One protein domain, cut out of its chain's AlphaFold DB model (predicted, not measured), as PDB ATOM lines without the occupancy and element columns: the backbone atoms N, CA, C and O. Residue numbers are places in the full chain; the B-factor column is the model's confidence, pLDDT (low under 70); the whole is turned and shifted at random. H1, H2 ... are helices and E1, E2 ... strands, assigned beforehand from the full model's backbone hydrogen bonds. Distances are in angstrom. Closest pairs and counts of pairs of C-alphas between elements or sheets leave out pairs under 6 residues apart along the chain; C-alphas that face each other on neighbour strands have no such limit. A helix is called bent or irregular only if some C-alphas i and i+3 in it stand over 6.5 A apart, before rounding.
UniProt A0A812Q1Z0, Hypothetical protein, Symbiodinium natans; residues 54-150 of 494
ATOM      1  N   GLN A  54     164.213 146.498 114.049       85.69
ATOM      2  CA  GLN A  54     163.776 146.461 115.454       85.69
ATOM      3  C   GLN A  54     164.868 145.902 116.374       85.69
ATOM      4  O   GLN A  54     165.053 146.377 117.488       85.69
ATOM      5  N   THR A  55     165.625 144.917 115.888       89.50
ATOM      6  CA  THR A  55     166.721 144.267 116.613       89.50
ATOM      7  C   THR A  55     167.992 144.289 115.774       89.50
ATOM      8  O   THR A  55     167.944 144.153 114.552       89.50
ATOM      9  N   LEU A  56     169.141 144.474 116.425       93.94
ATOM     10  CA  LEU A  56     170.435 144.483 115.747       93.94
ATOM     11  C   LEU A  56     170.906 143.043 115.462       93.94
ATOM     12  O   LEU A  56     170.799 142.183 116.343       93.94
ATOM     13  N   PRO A  57     171.407 142.753 114.247       93.31
ATOM     14  CA  PRO A  57     171.878 141.426 113.888       93.31
ATOM     15  C   PRO A  57     173.209 141.121 114.579       93.31
ATOM     16  O   PRO A  57     173.967 142.020 114.944       93.31
ATOM     17  N   LYS A  58     173.498 139.830 114.763       89.00
ATOM     18  CA  LYS A  58     174.749 139.374 115.376       89.00
ATOM     19  C   LYS A  58     175.794 139.072 114.295       89.00
ATOM     20  O   LYS A  58     175.456 138.385 113.332       89.00
ATOM     21  N   PRO A  59     177.050 139.524 114.454       84.69
ATOM     22  CA  PRO A  59     178.125 139.207 113.518       84.69
ATOM     23  C   PRO A  59     178.336 137.696 113.369       84.69
ATOM     24  O   PRO A  59     178.193 136.947 114.336       84.69
ATOM     25  N   GLY A  60     178.686 137.249 112.161       83.38
ATOM     26  CA  GLY A  60     178.980 135.838 111.869       83.38
ATOM     27  C   GLY A  60     177.763 134.904 111.829       83.38
ATOM     28  O   GLY A  60     177.926 133.706 111.607       83.38
ATOM     29  N   VAL A  61     176.550 135.427 112.027       87.50
ATOM     30  CA  VAL A  61     175.298 134.665 111.967       87.50
ATOM     31  C   VAL A  61     174.376 135.327 110.951       87.50
ATOM     32  O   VAL A  61     174.113 136.526 111.029       87.50
ATOM     33  N   LEU A  62     173.857 134.548 109.998       89.38
ATOM     34  CA  LEU A  62     172.803 135.046 109.117       89.38
ATOM     35  C   LEU A  62     171.561 135.325 109.959       89.38
ATOM     36  O   LEU A  62     171.074 134.449 110.676       89.38
ATOM     37  N   ALA A  63     171.067 136.559 109.898       89.25
ATOM     38  CA  ALA A  63     169.867 136.914 110.631       89.25
ATOM     39  C   ALA A  63     168.678 136.048 110.169       89.25
ATOM     40  O   ALA A  63     168.606 135.704 108.989       89.25
ATOM     41  N   PRO A  64     167.705 135.735 111.048       87.81
ATOM     42  CA  PRO A  64     166.582 134.853 110.700       87.81
ATOM     43  C   PRO A  64     165.732 135.347 109.525       87.81
ATOM     44  O   PRO A  64     165.011 134.577 108.903       87.81
ATOM     45  N   TRP A  65     165.790 136.648 109.244       88.00
ATOM     46  CA  TRP A  65     165.076 137.288 108.148       88.00
ATOM     47  C   TRP A  65     165.892 137.412 106.859       88.00
ATOM     48  O   TRP A  65     165.405 138.000 105.891       88.00
ATOM     49  N   THR A  66     167.140 136.953 106.855       86.56
ATOM     50  CA  THR A  66     167.937 136.870 105.638       86.56
ATOM     51  C   THR A  66     167.421 135.692 104.825       86.56
ATOM     52  O   THR A  66     167.483 134.549 105.270       86.56
ATOM     53  N   ASP A  67     166.910 135.977 103.632       83.88
ATOM     54  CA  ASP A  67     166.468 134.947 102.699       83.88
ATOM     55  C   ASP A  67     167.688 134.187 102.157       83.88
ATOM     56  O   ASP A  67     168.459 134.723 101.361       83.88
ATOM     57  N   ILE A  68     167.877 132.958 102.641       84.31
ATOM     58  CA  ILE A  68     169.020 132.103 102.301       84.31
ATOM     59  C   ILE A  68     168.929 131.509 100.892       84.31
ATOM     60  O   ILE A  68     169.951 131.098 100.346       84.31
ATOM     61  N   GLU A  69     167.731 131.458 100.304       82.44
ATOM     62  CA  GLU A  69     167.514 130.938  98.950       82.44
ATOM     63  C   GLU A  69     167.678 132.039  97.894       82.44
ATOM     64  O   GLU A  69     167.937 131.766  96.718       82.44
ATOM     65  N   ARG A  70     167.581 133.304  98.311       84.50
ATOM     66  CA  ARG A  70     167.784 134.462  97.447       84.50
ATOM     67  C   ARG A  70     169.257 134.666  97.102       84.50
ATOM     68  O   ARG A  70     170.126 134.686  97.964       84.50
ATOM     69  N   VAL A  71     169.532 134.961  95.833       86.81
ATOM     70  CA  VAL A  71     170.818 135.534  95.413       86.81
ATOM     71  C   VAL A  71     170.790 137.056  95.524       86.81
ATOM     72  O   VAL A  71     169.816 137.717  95.155       86.81
ATOM     73  N   PHE A  72     171.875 137.622  96.039       87.25
ATOM     74  CA  PHE A  72     172.047 139.055  96.216       87.25
ATOM     75  C   PHE A  72     172.940 139.603  95.120       87.25
ATOM     76  O   PHE A  72     173.933 138.988  94.734       87.25
ATOM     77  N   THR A  73     172.574 140.783  94.636       87.69
ATOM     78  CA  THR A  73     173.386 141.551  93.699       87.69
ATOM     79  C   THR A  73     174.126 142.623  94.480       87.69
ATOM     80  O   THR A  73     173.505 143.415  95.184       87.69
ATOM     81  N   ILE A  74     175.450 142.622  94.380       90.81
ATOM     82  CA  ILE A  74     176.344 143.551  95.067       90.81
ATOM     83  C   ILE A  74     177.164 144.273  94.006       90.81
ATOM     84  O   ILE A  74     177.685 143.641  93.089       90.81
ATOM     85  N   VAL A  75     177.290 145.592  94.134       90.06
ATOM     86  CA  VAL A  75     178.122 146.404  93.240       90.06
ATOM     87  C   VAL A  75     179.039 147.286  94.087       90.06
ATOM     88  O   VAL A  75     178.537 147.914  95.026       90.06
ATOM     89  N   PRO A  76     180.354 147.370  93.792       92.06
ATOM     90  CA  PRO A  76     181.288 148.102  94.645       92.06
ATOM     91  C   PRO A  76     180.914 149.572  94.887       92.06
ATOM     92  O   PRO A  76     181.008 150.023  96.025       92.06
ATOM     93  N   HIS A  77     180.428 150.309  93.881       90.94
ATOM     94  CA  HIS A  77     179.992 151.701  94.066       90.94
ATOM     95  C   HIS A  77     178.854 151.851  95.094       90.94
ATOM     96  O   HIS A  77     178.904 152.753  95.930       90.94
ATOM     97  N   SER A  78     177.869 150.944  95.096       93.69
ATOM     98  CA  SER A  78     176.788 150.947  96.092       93.69
ATOM     99  C   SER A  78     177.327 150.663  97.488       93.69
ATOM    100  O   SER A  78     176.919 151.313  98.445       93.69
ATOM    101  N   LEU A  79     178.272 149.730  97.610       95.06
ATOM    102  CA  LEU A  79     178.852 149.370  98.900       95.06
ATOM    103  C   LEU A  79     179.762 150.476  99.455       95.06
ATOM    104  O   LEU A  79     179.742 150.739 100.654       95.06
ATOM    105  N   ARG A  80     180.502 151.186  98.590       95.62
ATOM    106  CA  ARG A  80     181.217 152.418  98.967       95.62
ATOM    107  C   ARG A  80     180.248 153.467  99.506       95.62
ATOM    108  O   ARG A  80     180.504 154.028 100.564       95.62
ATOM    109  N   ARG A  81     179.116 153.680  98.827       96.44
ATOM    110  CA  ARG A  81     178.060 154.594  99.281       96.44
ATOM    111  C   ARG A  81     177.434 154.158 100.606       96.44
ATOM    112  O   ARG A  81     177.132 155.014 101.429       96.44
ATOM    113  N   ASP A  82     177.221 152.859 100.820       97.19
ATOM    114  CA  ASP A  82     176.736 152.333 102.102       97.19
ATOM    115  C   ASP A  82     177.724 152.656 103.236       97.19
ATOM    116  O   ASP A  82     177.314 153.169 104.273       97.19
ATOM    117  N   ILE A  83     179.023 152.405 103.027       98.12
ATOM    118  CA  ILE A  83     180.088 152.715 104.000       98.12
ATOM    119  C   ILE A  83     180.110 154.212 104.310       98.12
ATOM    120  O   ILE A  83     180.046 154.600 105.473       98.12
ATOM    121  N   GLU A  84     180.141 155.042 103.271       98.25
ATOM    122  CA  GLU A  84     180.125 156.501 103.375       98.25
ATOM    123  C   GLU A  84     178.877 157.024 104.111       98.25
ATOM    124  O   GLU A  84     178.979 157.945 104.919       98.25
ATOM    125  N   GLN A  85     177.703 156.420 103.885       98.38
ATOM    126  CA  GLN A  85     176.484 156.769 104.616       98.38
ATOM    127  C   GLN A  85     176.591 156.394 106.096       98.38
ATOM    128  O   GLN A  85     176.221 157.184 106.959       98.38
ATOM    129  N   LEU A  86     177.085 155.195 106.410       98.44
ATOM    130  CA  LEU A  86     177.261 154.759 107.794       98.44
ATOM    131  C   LEU A  86     178.258 155.661 108.541       98.44
ATOM    132  O   LEU A  86     177.997 156.043 109.679       98.44
ATOM    133  N   GLU A  87     179.355 156.053 107.890       98.62
ATOM    134  CA  GLU A  87     180.315 157.036 108.411       98.62
ATOM    135  C   GLU A  87     179.666 158.408 108.620       98.62
ATOM    136  O   GLU A  87     179.866 159.035 109.663       98.62
ATOM    137  N   TYR A  88     178.848 158.860 107.664       98.62
ATOM    138  CA  TYR A  88     178.098 160.105 107.780       98.62
ATOM    139  C   TYR A  88     177.171 160.080 109.001       98.62
ATOM    140  O   TYR A  88     177.271 160.961 109.853       98.62
ATOM    141  N   LEU A  89     176.351 159.038 109.155       98.56
ATOM    142  CA  LEU A  89     175.442 158.875 110.295       98.56
ATOM    143  C   LEU A  89     176.173 158.873 111.639       98.56
ATOM    144  O   LEU A  89     175.744 159.546 112.576       98.56
ATOM    145  N   VAL A  90     177.303 158.165 111.703       98.38
ATOM    146  CA  VAL A  90     178.184 158.136 112.875       98.38
ATOM    147  C   VAL A  90     178.708 159.532 113.202       98.38
ATOM    148  O   VAL A  90     178.612 159.963 114.350       98.38
ATOM    149  N   SER A  91     179.207 160.262 112.200       98.00
ATOM    150  CA  SER A  91     179.764 161.610 112.380       98.00
ATOM    151  C   SER A  91     178.717 162.645 112.801       98.00
ATOM    152  O   SER A  91     179.032 163.589 113.523       98.00
ATOM    153  N   ARG A  92     177.464 162.458 112.371       97.75
ATOM    154  CA  ARG A  92     176.326 163.321 112.709       97.75
ATOM    155  C   ARG A  92     175.717 162.994 114.073       97.75
ATOM    156  O   ARG A  92     174.951 163.805 114.577       97.75
ATOM    157  N   GLN A  93     176.058 161.841 114.658       96.62
ATOM    158  CA  GLN A  93     175.523 161.356 115.938       96.62
ATOM    159  C   GLN A  93     173.986 161.278 115.963       96.62
ATOM    160  O   GLN A  93     173.347 161.544 116.978       96.62
ATOM    161  N   VAL A  94     173.385 160.899 114.833       96.81
ATOM    162  CA  VAL A  94     171.920 160.767 114.680       96.81
ATOM    163  C   VAL A  94     171.409 159.360 115.010       96.81
ATOM    164  O   VAL A  94     170.203 159.104 115.025       96.81
ATOM    165  N   LEU A  95     172.314 158.416 115.277       97.06
ATOM    166  CA  LEU A  95     171.975 157.053 115.673       97.06
ATOM    167  C   LEU A  95     171.714 156.968 117.182       97.06
ATOM    168  O   LEU A  95     172.368 157.629 117.985       97.06
ATOM    169  N   ALA A  96     170.804 156.076 117.582       94.94
ATOM    170  CA  ALA A  96     170.675 155.692 118.987       94.94
ATOM    171  C   ALA A  96     172.001 155.080 119.503       94.94
ATOM    172  O   ALA A  96     172.707 154.446 118.715       94.94
ATOM    173  N   PRO A  97     172.353 155.219 120.798       96.25
ATOM    174  CA  PRO A  97     173.678 154.835 121.304       96.25
ATOM    175  C   PRO A  97     174.089 153.377 121.043       96.25
ATOM    176  O   PRO A  97     175.258 153.091 120.787       96.25
ATOM    177  N   ASP A  98     173.138 152.445 121.092       95.44
ATOM    178  CA  ASP A  98     173.351 151.029 120.777       95.44
ATOM    179  C   ASP A  98     173.653 150.812 119.286       95.44
ATOM    180  O   ASP A  98     174.565 150.062 118.935       95.44
ATOM    181  N   ARG A  99     172.930 151.514 118.406       96.31
ATOM    182  CA  ARG A  99     173.139 151.482 116.952       96.31
ATOM    183  C   ARG A  99     174.436 152.155 116.547       96.31
ATOM    184  O   ARG A  99     175.123 151.619 115.687       96.31
ATOM    185  N   GLN A 100     174.769 153.284 117.167       97.81
ATOM    186  CA  GLN A 100     176.034 153.985 116.961       97.81
ATOM    187  C   GLN A 100     177.198 153.016 117.193       97.81
ATOM    188  O   GLN A 100     177.980 152.758 116.280       97.81
ATOM    189  N   ARG A 101     177.223 152.382 118.374       97.50
ATOM    190  CA  ARG A 101     178.241 151.393 118.732       97.50
ATOM    191  C   ARG A 101     178.266 150.217 117.758       97.50
ATOM    192  O   ARG A 101     179.327 149.814 117.298       97.50
ATOM    193  N   PHE A 102     177.100 149.674 117.414       97.50
ATOM    194  CA  PHE A 102     176.995 148.580 116.448       97.50
ATOM    195  C   PHE A 102     177.560 148.950 115.070       97.50
ATOM    196  O   PHE A 102     178.252 148.140 114.451       97.50
ATOM    197  N   VAL A 103     177.291 150.161 114.578       97.88
ATOM    198  CA  VAL A 103     177.810 150.616 113.286       97.88
ATOM    199  C   VAL A 103     179.327 150.750 113.323       97.88
ATOM    200  O   VAL A 103     179.996 150.210 112.443       97.88
ATOM    201  N   GLU A 104     179.857 151.424 114.342       98.00
ATOM    202  CA  GLU A 104     181.291 151.685 114.503       98.00
ATOM    203  C   GLU A 104     182.096 150.397 114.695       98.00
ATOM    204  O   GLU A 104     183.100 150.178 114.014       98.00
ATOM    205  N   GLU A 105     181.645 149.528 115.600       97.69
ATOM    206  CA  GLU A 105     182.411 148.359 116.036       97.69
ATOM    207  C   GLU A 105     182.180 147.124 115.158       97.69
ATOM    208  O   GLU A 105     183.024 146.229 115.144       97.69
ATOM    209  N   GLN A 106     181.049 147.036 114.444       96.81
ATOM    210  CA  GLN A 106     180.646 145.806 113.748       96.81
ATOM    211  C   GLN A 106     180.324 146.028 112.266       96.81
ATOM    212  O   GLN A 106     180.964 145.422 111.401       96.81
ATOM    213  N   ALA A 107     179.359 146.897 111.945       97.19
ATOM    214  CA  ALA A 107     178.870 147.033 110.570       97.19
ATOM    215  C   ALA A 107     179.933 147.619 109.626       97.19
ATOM    216  O   ALA A 107     180.217 147.026 108.585       97.19
ATOM    217  N   LEU A 108     180.568 148.739 109.990       98.31
ATOM    218  CA  LEU A 108     181.595 149.381 109.162       98.31
ATOM    219  C   LEU A 108     182.799 148.462 108.880       98.31
ATOM    220  O   LEU A 108     183.177 148.332 107.710       98.31
ATOM    221  N   PRO A 109     183.397 147.780 109.882       97.88
ATOM    222  CA  PRO A 109     184.449 146.797 109.632       97.88
ATOM    223  C   PRO A 109     184.032 145.682 108.665       97.88
ATOM    224  O   PRO A 109     184.815 145.289 107.798       97.88
ATOM    225  N   GLU A 110     182.810 145.159 108.779       97.50
ATOM    226  CA  GLU A 110     182.325 144.119 107.870       97.50
ATOM    227  C   GLU A 110     182.109 144.638 106.445       97.50
ATOM    228  O   GLU A 110     182.601 144.022 105.500       97.50
ATOM    229  N   TYR A 111     181.460 145.793 106.283       97.81
ATOM    230  CA  TYR A 111     181.213 146.396 104.972       97.81
ATOM    231  C   TYR A 111     182.521 146.704 104.232       97.81
ATOM    232  O   TYR A 111     182.637 146.424 103.039       97.81
ATOM    233  N   ARG A 112     183.544 147.211 104.933       97.94
ATOM    234  CA  ARG A 112     184.874 147.461 104.350       97.94
ATOM    235  C   ARG A 112     185.564 146.167 103.907       97.94
ATOM    236  O   ARG A 112     186.130 146.126 102.816       97.94
ATOM    237  N   ARG A 113     185.483 145.092 104.705       96.81
ATOM    238  CA  ARG A 113     186.003 143.766 104.312       96.81
ATOM    239  C   ARG A 113     185.267 143.211 103.093       96.81
ATOM    240  O   ARG A 113     185.914 142.706 102.176       96.81
ATOM    241  N   LEU A 114     183.941 143.341 103.057       96.19
ATOM    242  CA  LEU A 114     183.136 142.936 101.908       96.19
ATOM    243  C   LEU A 114     183.506 143.742 100.658       96.19
ATOM    244  O   LEU A 114     183.619 143.160  99.584       96.19
ATOM    245  N   LEU A 115     183.758 145.048 100.778       96.12
ATOM    246  CA  LEU A 115     184.153 145.881  99.641       96.12
ATOM    247  C   LEU A 115     185.451 145.390  99.004       96.12
ATOM    248  O   LEU A 115     185.507 145.256  97.784       96.12
ATOM    249  N   LEU A 116     186.462 145.067  99.812       94.50
ATOM    250  CA  LEU A 116     187.704 144.479  99.310       94.50
ATOM    251  C   LEU A 116     187.443 143.136  98.615       94.50
ATOM    252  O   LEU A 116     187.930 142.914  97.509       94.50
ATOM    253  N   HIS A 117     186.629 142.269  99.224       93.12
ATOM    254  CA  HIS A 117     186.272 140.970  98.653       93.12
ATOM    255  C   HIS A 117     185.579 141.100  97.286       93.12
ATOM    256  O   HIS A 117     185.970 140.442  96.321       93.12
ATOM    257  N   VAL A 118     184.583 141.983  97.185       91.88
ATOM    258  CA  VAL A 118     183.813 142.215  95.955       91.88
ATOM    259  C   VAL A 118     184.679 142.887  94.886       91.88
ATOM    260  O   VAL A 118     184.589 142.507  93.725       91.88
ATOM    261  N   LEU A 119     185.559 143.829  95.251       91.06
ATOM    262  CA  LEU A 119     186.494 144.448  94.303       91.06
ATOM    263  C   LEU A 119     187.462 143.426  93.702       91.06
ATOM    264  O   LEU A 119     187.680 143.443  92.494       91.06
ATOM    265  N   VAL A 120     188.009 142.518  94.515       90.75
ATOM    266  CA  VAL A 120     188.870 141.432  94.019       90.75
ATOM    267  C   VAL A 120     188.084 140.516  93.080       90.75
ATOM    268  O   VAL A 120     188.536 140.255  91.965       90.75
ATOM    269  N   ALA A 121     186.881 140.089  93.478       89.25
ATOM    270  CA  ALA A 121     186.009 139.262  92.643       89.25
ATOM    271  C   ALA A 121     185.619 139.940  91.316       89.25
ATOM    272  O   ALA A 121     185.492 139.270  90.293       89.25
ATOM    273  N   ALA A 122     185.472 141.266  91.311       85.06
ATOM    274  CA  ALA A 122     185.156 142.060  90.128       85.06
ATOM    275  C   ALA A 122     186.391 142.450  89.286       85.06
ATOM    276  O   ALA A 122     186.261 143.220  88.332       85.06
ATOM    277  N   GLY A 123     187.596 141.976  89.631       87.19
ATOM    278  CA  GLY A 123     188.833 142.337  88.929       87.19
ATOM    279  C   GLY A 123     189.169 143.831  89.021       87.19
ATOM    280  O   GLY A 123     189.663 144.415  88.059       87.19
ATOM    281  N   GLY A 124     188.835 144.466  90.146       84.69
ATOM    282  CA  GLY A 124     189.051 145.892  90.404       84.69
ATOM    283  C   GLY A 124     188.042 146.833  89.737       84.69
ATOM    284  O   GLY A 124     188.226 148.046  89.800       84.69
ATOM    285  N   LYS A 125     186.990 146.308  89.098       82.69
ATOM    286  CA  LYS A 125     185.979 147.100  88.377       82.69
ATOM    287  C   LYS A 125     184.682 147.234  89.174       82.69
ATOM    288  O   LYS A 125     184.372 146.406  90.024       82.69
ATOM    289  N   ASP A 126     183.871 148.231  88.834       83.25
ATOM    290  CA  ASP A 126     182.501 148.389  89.341       83.25
ATOM    291  C   ASP A 126     181.509 147.439  88.649       83.25
ATOM    292  O   ASP A 126     180.517 147.860  88.066       83.25
ATOM    293  N   ALA A 127     181.778 146.135  88.684       83.38
ATOM    294  CA  ALA A 127     180.912 145.127  88.078       83.38
ATOM    295  C   ALA A 127     179.891 144.563  89.079       83.38
ATOM    296  O   ALA A 127     180.125 144.530  90.289       83.38
ATOM    297  N   PHE A 128     178.764 144.078  88.556       85.62
ATOM    298  CA  PHE A 128     177.785 143.337  89.343       85.62
ATOM    299  C   PHE A 128     178.355 141.988  89.783       85.62
ATOM    300  O   PHE A 128     178.769 141.179  88.953       85.62
ATOM    301  N   ILE A 129     178.306 141.730  91.087       88.88
ATOM    302  CA  ILE A 129     178.600 140.432  91.687       88.88
ATOM    303  C   ILE A 129     177.295 139.837  92.200       88.88
ATOM    304  O   ILE A 129     176.573 140.465  92.970       88.88
ATOM    305  N   VAL A 130     177.000 138.613  91.772       88.94
ATOM    306  CA  VAL A 130     175.829 137.861  92.225       88.94
ATOM    307  C   VAL A 130     176.302 136.752  93.149       88.94
ATOM    308  O   VAL A 130     177.132 135.930  92.764       88.94
ATOM    309  N   THR A 131     175.801 136.735  94.381       88.31
ATOM    310  CA  THR A 131     176.243 135.778  95.399       88.31
ATOM    311  C   THR A 131     175.110 135.420  96.367       88.31
ATOM    312  O   THR A 131     174.295 136.291  96.684       88.31
ATOM    313  N   PRO A 132     174.999 134.159  96.829       90.56
ATOM    314  CA  PRO A 132     174.120 133.830  97.951       90.56
ATOM    315  C   PRO A 132     174.625 134.483  99.253       90.56
ATOM    316  O   PRO A 132     175.796 134.871  99.328       90.56
ATOM    317  N   PRO A 133     173.787 134.588 100.302       91.75
ATOM    318  CA  PRO A 133     174.222 135.045 101.613       91.75
ATOM    319  C   PRO A 133     175.370 134.205 102.155       91.75
ATOM    320  O   PRO A 133     175.329 132.975 102.146       91.75
ATOM    321  N   GLN A 134     176.381 134.884 102.681       90.56
ATOM    322  CA  GLN A 134     177.563 134.266 103.263       90.56
ATOM    323  C   GLN A 134     177.637 134.643 104.749       90.56
ATOM    324  O   GLN A 134     177.643 135.839 105.054       90.56
ATOM    325  N   PRO A 135     177.693 133.676 105.688       90.81
ATOM    326  CA  PRO A 135     177.684 133.960 107.126       90.81
ATOM    327  C   PRO A 135     178.773 134.932 107.600       90.81
ATOM    328  O   PRO A 135     178.532 135.734 108.499       90.81
ATOM    329  N   GLN A 136     179.950 134.920 106.967       92.81
ATOM    330  CA  GLN A 136     181.052 135.837 107.278       92.81
ATOM    331  C   GLN A 136     180.770 137.309 106.927       92.81
ATOM    332  O   GLN A 136     181.484 138.186 107.407       92.81
ATOM    333  N   PHE A 137     179.744 137.570 106.109       94.88
ATOM    334  CA  PHE A 137     179.219 138.902 105.789       94.88
ATOM    335  C   PHE A 137     177.746 139.026 106.224       94.88
ATOM    336  O   PHE A 137     176.912 139.630 105.542       94.88
ATOM    337  N   GLY A 138     177.397 138.368 107.335       93.88
ATOM    338  CA  GLY A 138     176.020 138.241 107.794       93.88
ATOM    339  C   GLY A 138     175.345 139.565 108.153       93.88
ATOM    340  O   GLY A 138     174.134 139.677 107.957       93.88
ATOM    341  N   LEU A 139     176.089 140.579 108.610       95.25
ATOM    342  CA  LEU A 139     175.533 141.901 108.908       95.25
ATOM    343  C   LEU A 139     175.129 142.629 107.627       95.25
ATOM    344  O   LEU A 139     174.034 143.183 107.583       95.25
ATOM    345  N   TYR A 140     175.955 142.581 106.577       94.69
ATOM    346  CA  TYR A 140     175.598 143.151 105.275       94.69
ATOM    347  C   TYR A 140     174.280 142.567 104.760       94.69
ATOM    348  O   TYR A 140     173.336 143.305 104.473       94.69
ATOM    349  N   PHE A 141     174.173 141.236 104.707       93.75
ATOM    350  CA  PHE A 141     172.955 140.587 104.217       93.75
ATOM    351  C   PHE A 141     171.746 140.848 105.120       93.75
ATOM    352  O   PHE A 141     170.634 141.003 104.621       93.75
ATOM    353  N   ALA A 142     171.950 140.943 106.436       92.31
ATOM    354  CA  ALA A 142     170.879 141.251 107.375       92.31
ATOM    355  C   ALA A 142     170.336 142.681 107.224       92.31
ATOM    356  O   ALA A 142     169.162 142.899 107.524       92.31
ATOM    357  N   LEU A 143     171.163 143.637 106.787       92.75
ATOM    358  CA  LEU A 143     170.794 145.045 106.610       92.75
ATOM    359  C   LEU A 143     170.268 145.369 105.203       92.75
ATOM    360  O   LEU A 143     169.652 146.416 105.007       92.75
ATOM    361  N   GLN A 144     170.461 144.480 104.227       89.19
ATOM    362  CA  GLN A 144     170.019 144.704 102.851       89.19
ATOM    363  C   GLN A 144     168.510 144.977 102.749       89.19
ATOM    364  O   GLN A 144     167.666 144.177 103.161       89.19
ATOM    365  N   GLY A 145     168.168 146.131 102.168       86.69
ATOM    366  CA  GLY A 145     166.787 146.580 101.993       86.69
ATOM    367  C   GLY A 145     166.043 146.905 103.293       86.69
ATOM    368  O   GLY A 145     164.809 146.899 103.286       86.69
ATOM    369  N   ARG A 146     166.757 147.151 104.399       91.19
ATOM    370  CA  ARG A 146     166.190 147.521 105.702       91.19
ATOM    371  C   ARG A 146     166.672 148.890 106.161       91.19
ATOM    372  O   ARG A 146     167.805 149.282 105.901       91.19
ATOM    373  N   ALA A 147     165.823 149.577 106.919       92.81
ATOM    374  CA  ALA A 147     166.167 150.852 107.522       92.81
ATOM    375  C   ALA A 147     166.853 150.642 108.880       92.81
ATOM    376  O   ALA A 147     166.197 150.355 109.886       92.81
ATOM    377  N   LEU A 148     168.180 150.783 108.907       94.75
ATOM    378  CA  LEU A 148     168.957 150.900 110.139       94.75
ATOM    379  C   LEU A 148     168.691 152.240 110.832       94.75
ATOM    380  O   LEU A 148     168.560 152.280 112.057       94.75
ATOM    381  N   HIS A 149     168.588 153.310 110.049       95.62
ATOM    382  CA  HIS A 149     168.169 154.630 110.494       95.62
ATOM    383  C   HIS A 149     167.191 155.206 109.472       95.62
ATOM    384  O   HIS A 149     167.406 155.107 108.265       95.62
ATOM    385  N   LEU A 150     166.103 155.794 109.959       95.19
ATOM    386  CA  LEU A 150     165.129 156.479 109.125       95.19
ATOM    387  C   LEU A 150     164.914 157.865 109.706       95.19
ATOM    388  O   LEU A 150     164.412 157.988 110.826       95.19
TER     389      LEU A 150
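What this domain is: This is residues 54 to 150 of the 494 residues of the protein "Hypothetical protein" of Symbiodinium natans (UniProt A0A812Q1Z0). Two long helices, H1 and the bent H2, run side by side in opposite ways, with the short helix H3 packed steeply across H2b and apart from H1. A small ribbon of two strands, E1 and E2, sits near the end of the pair where H1 begins, and the unnamed residues 54 to 71 loop over the far side of H3. The 97 printed residues include three named helices and two named strands, in the order E1, H1, H2, E2, H3; the sheet is antiparallel and the class mostly helix. The whole is compact, with a radius of gyration of the C-alphas of 13.1 A and spans of 37 by 27 by 20 A.

How they stand to each other: E1, residues 72 to 74, and E2, residues 129 to 131, are antiparallel neighbours at 151 degrees; N 72 and O 131 are 2.8 A apart, as are N 129 and O 74, within hydrogen-bond range. H2, residues 97 to 121, was assigned as one helix by its hydrogen bonds but is bent: C-alphas 105 and 108 are 7.0 A apart, and its arms H2a, 97 to 105, and H2b, 108 to 121, stand at 37 degrees, only just a steep tilt. The closest C-alphas of H2b and E2 are those of Val 118 and Ile 129, 7.0 A apart. H1, residues 76 to 92, touches H2b at a shallow tilt of 14 degrees, opposite ways, closest at the C-alphas of Pro 76 and Leu 115, 6.2 A. With residues 86 to 90 alone, H1 touches H2a at a steep tilt of 45 degrees, closest at the C-alphas of Val 90 and Gln 100, 6.2 A. H3, residues 135 to 143, touches residues 110 to 114 of H2b alone, closest at the C-alphas of Glu 110 and Phe 137, 6.4 A, at a steep tilt of 68 degrees, only just short of about perpendicular. H1 and H3 are apart. Each O i to N i+4 pair in H1, H2a and H2b is within hydrogen-bond range; in H3 3 of 5 are.

Where its parts are: E1 begins at C-alpha 72, (172.047, 139.055, 96.216). H1 is 24.1 A long, H2a 12.1 A and H2b 19.9 A. H3 is 13.1 A long and irregular, with C-alphas 136 and 139 8.4 A apart, and ends at C-alpha 143, (170.794, 145.045, 106.610).

The domain as a whole: The C-alphas farthest apart, of Pro 97 and Gly 123, are 37.9 A apart. The printed part has no cut, and no link between named elements is long. Its mean pLDDT is 92.5, and no printed residue is under 70.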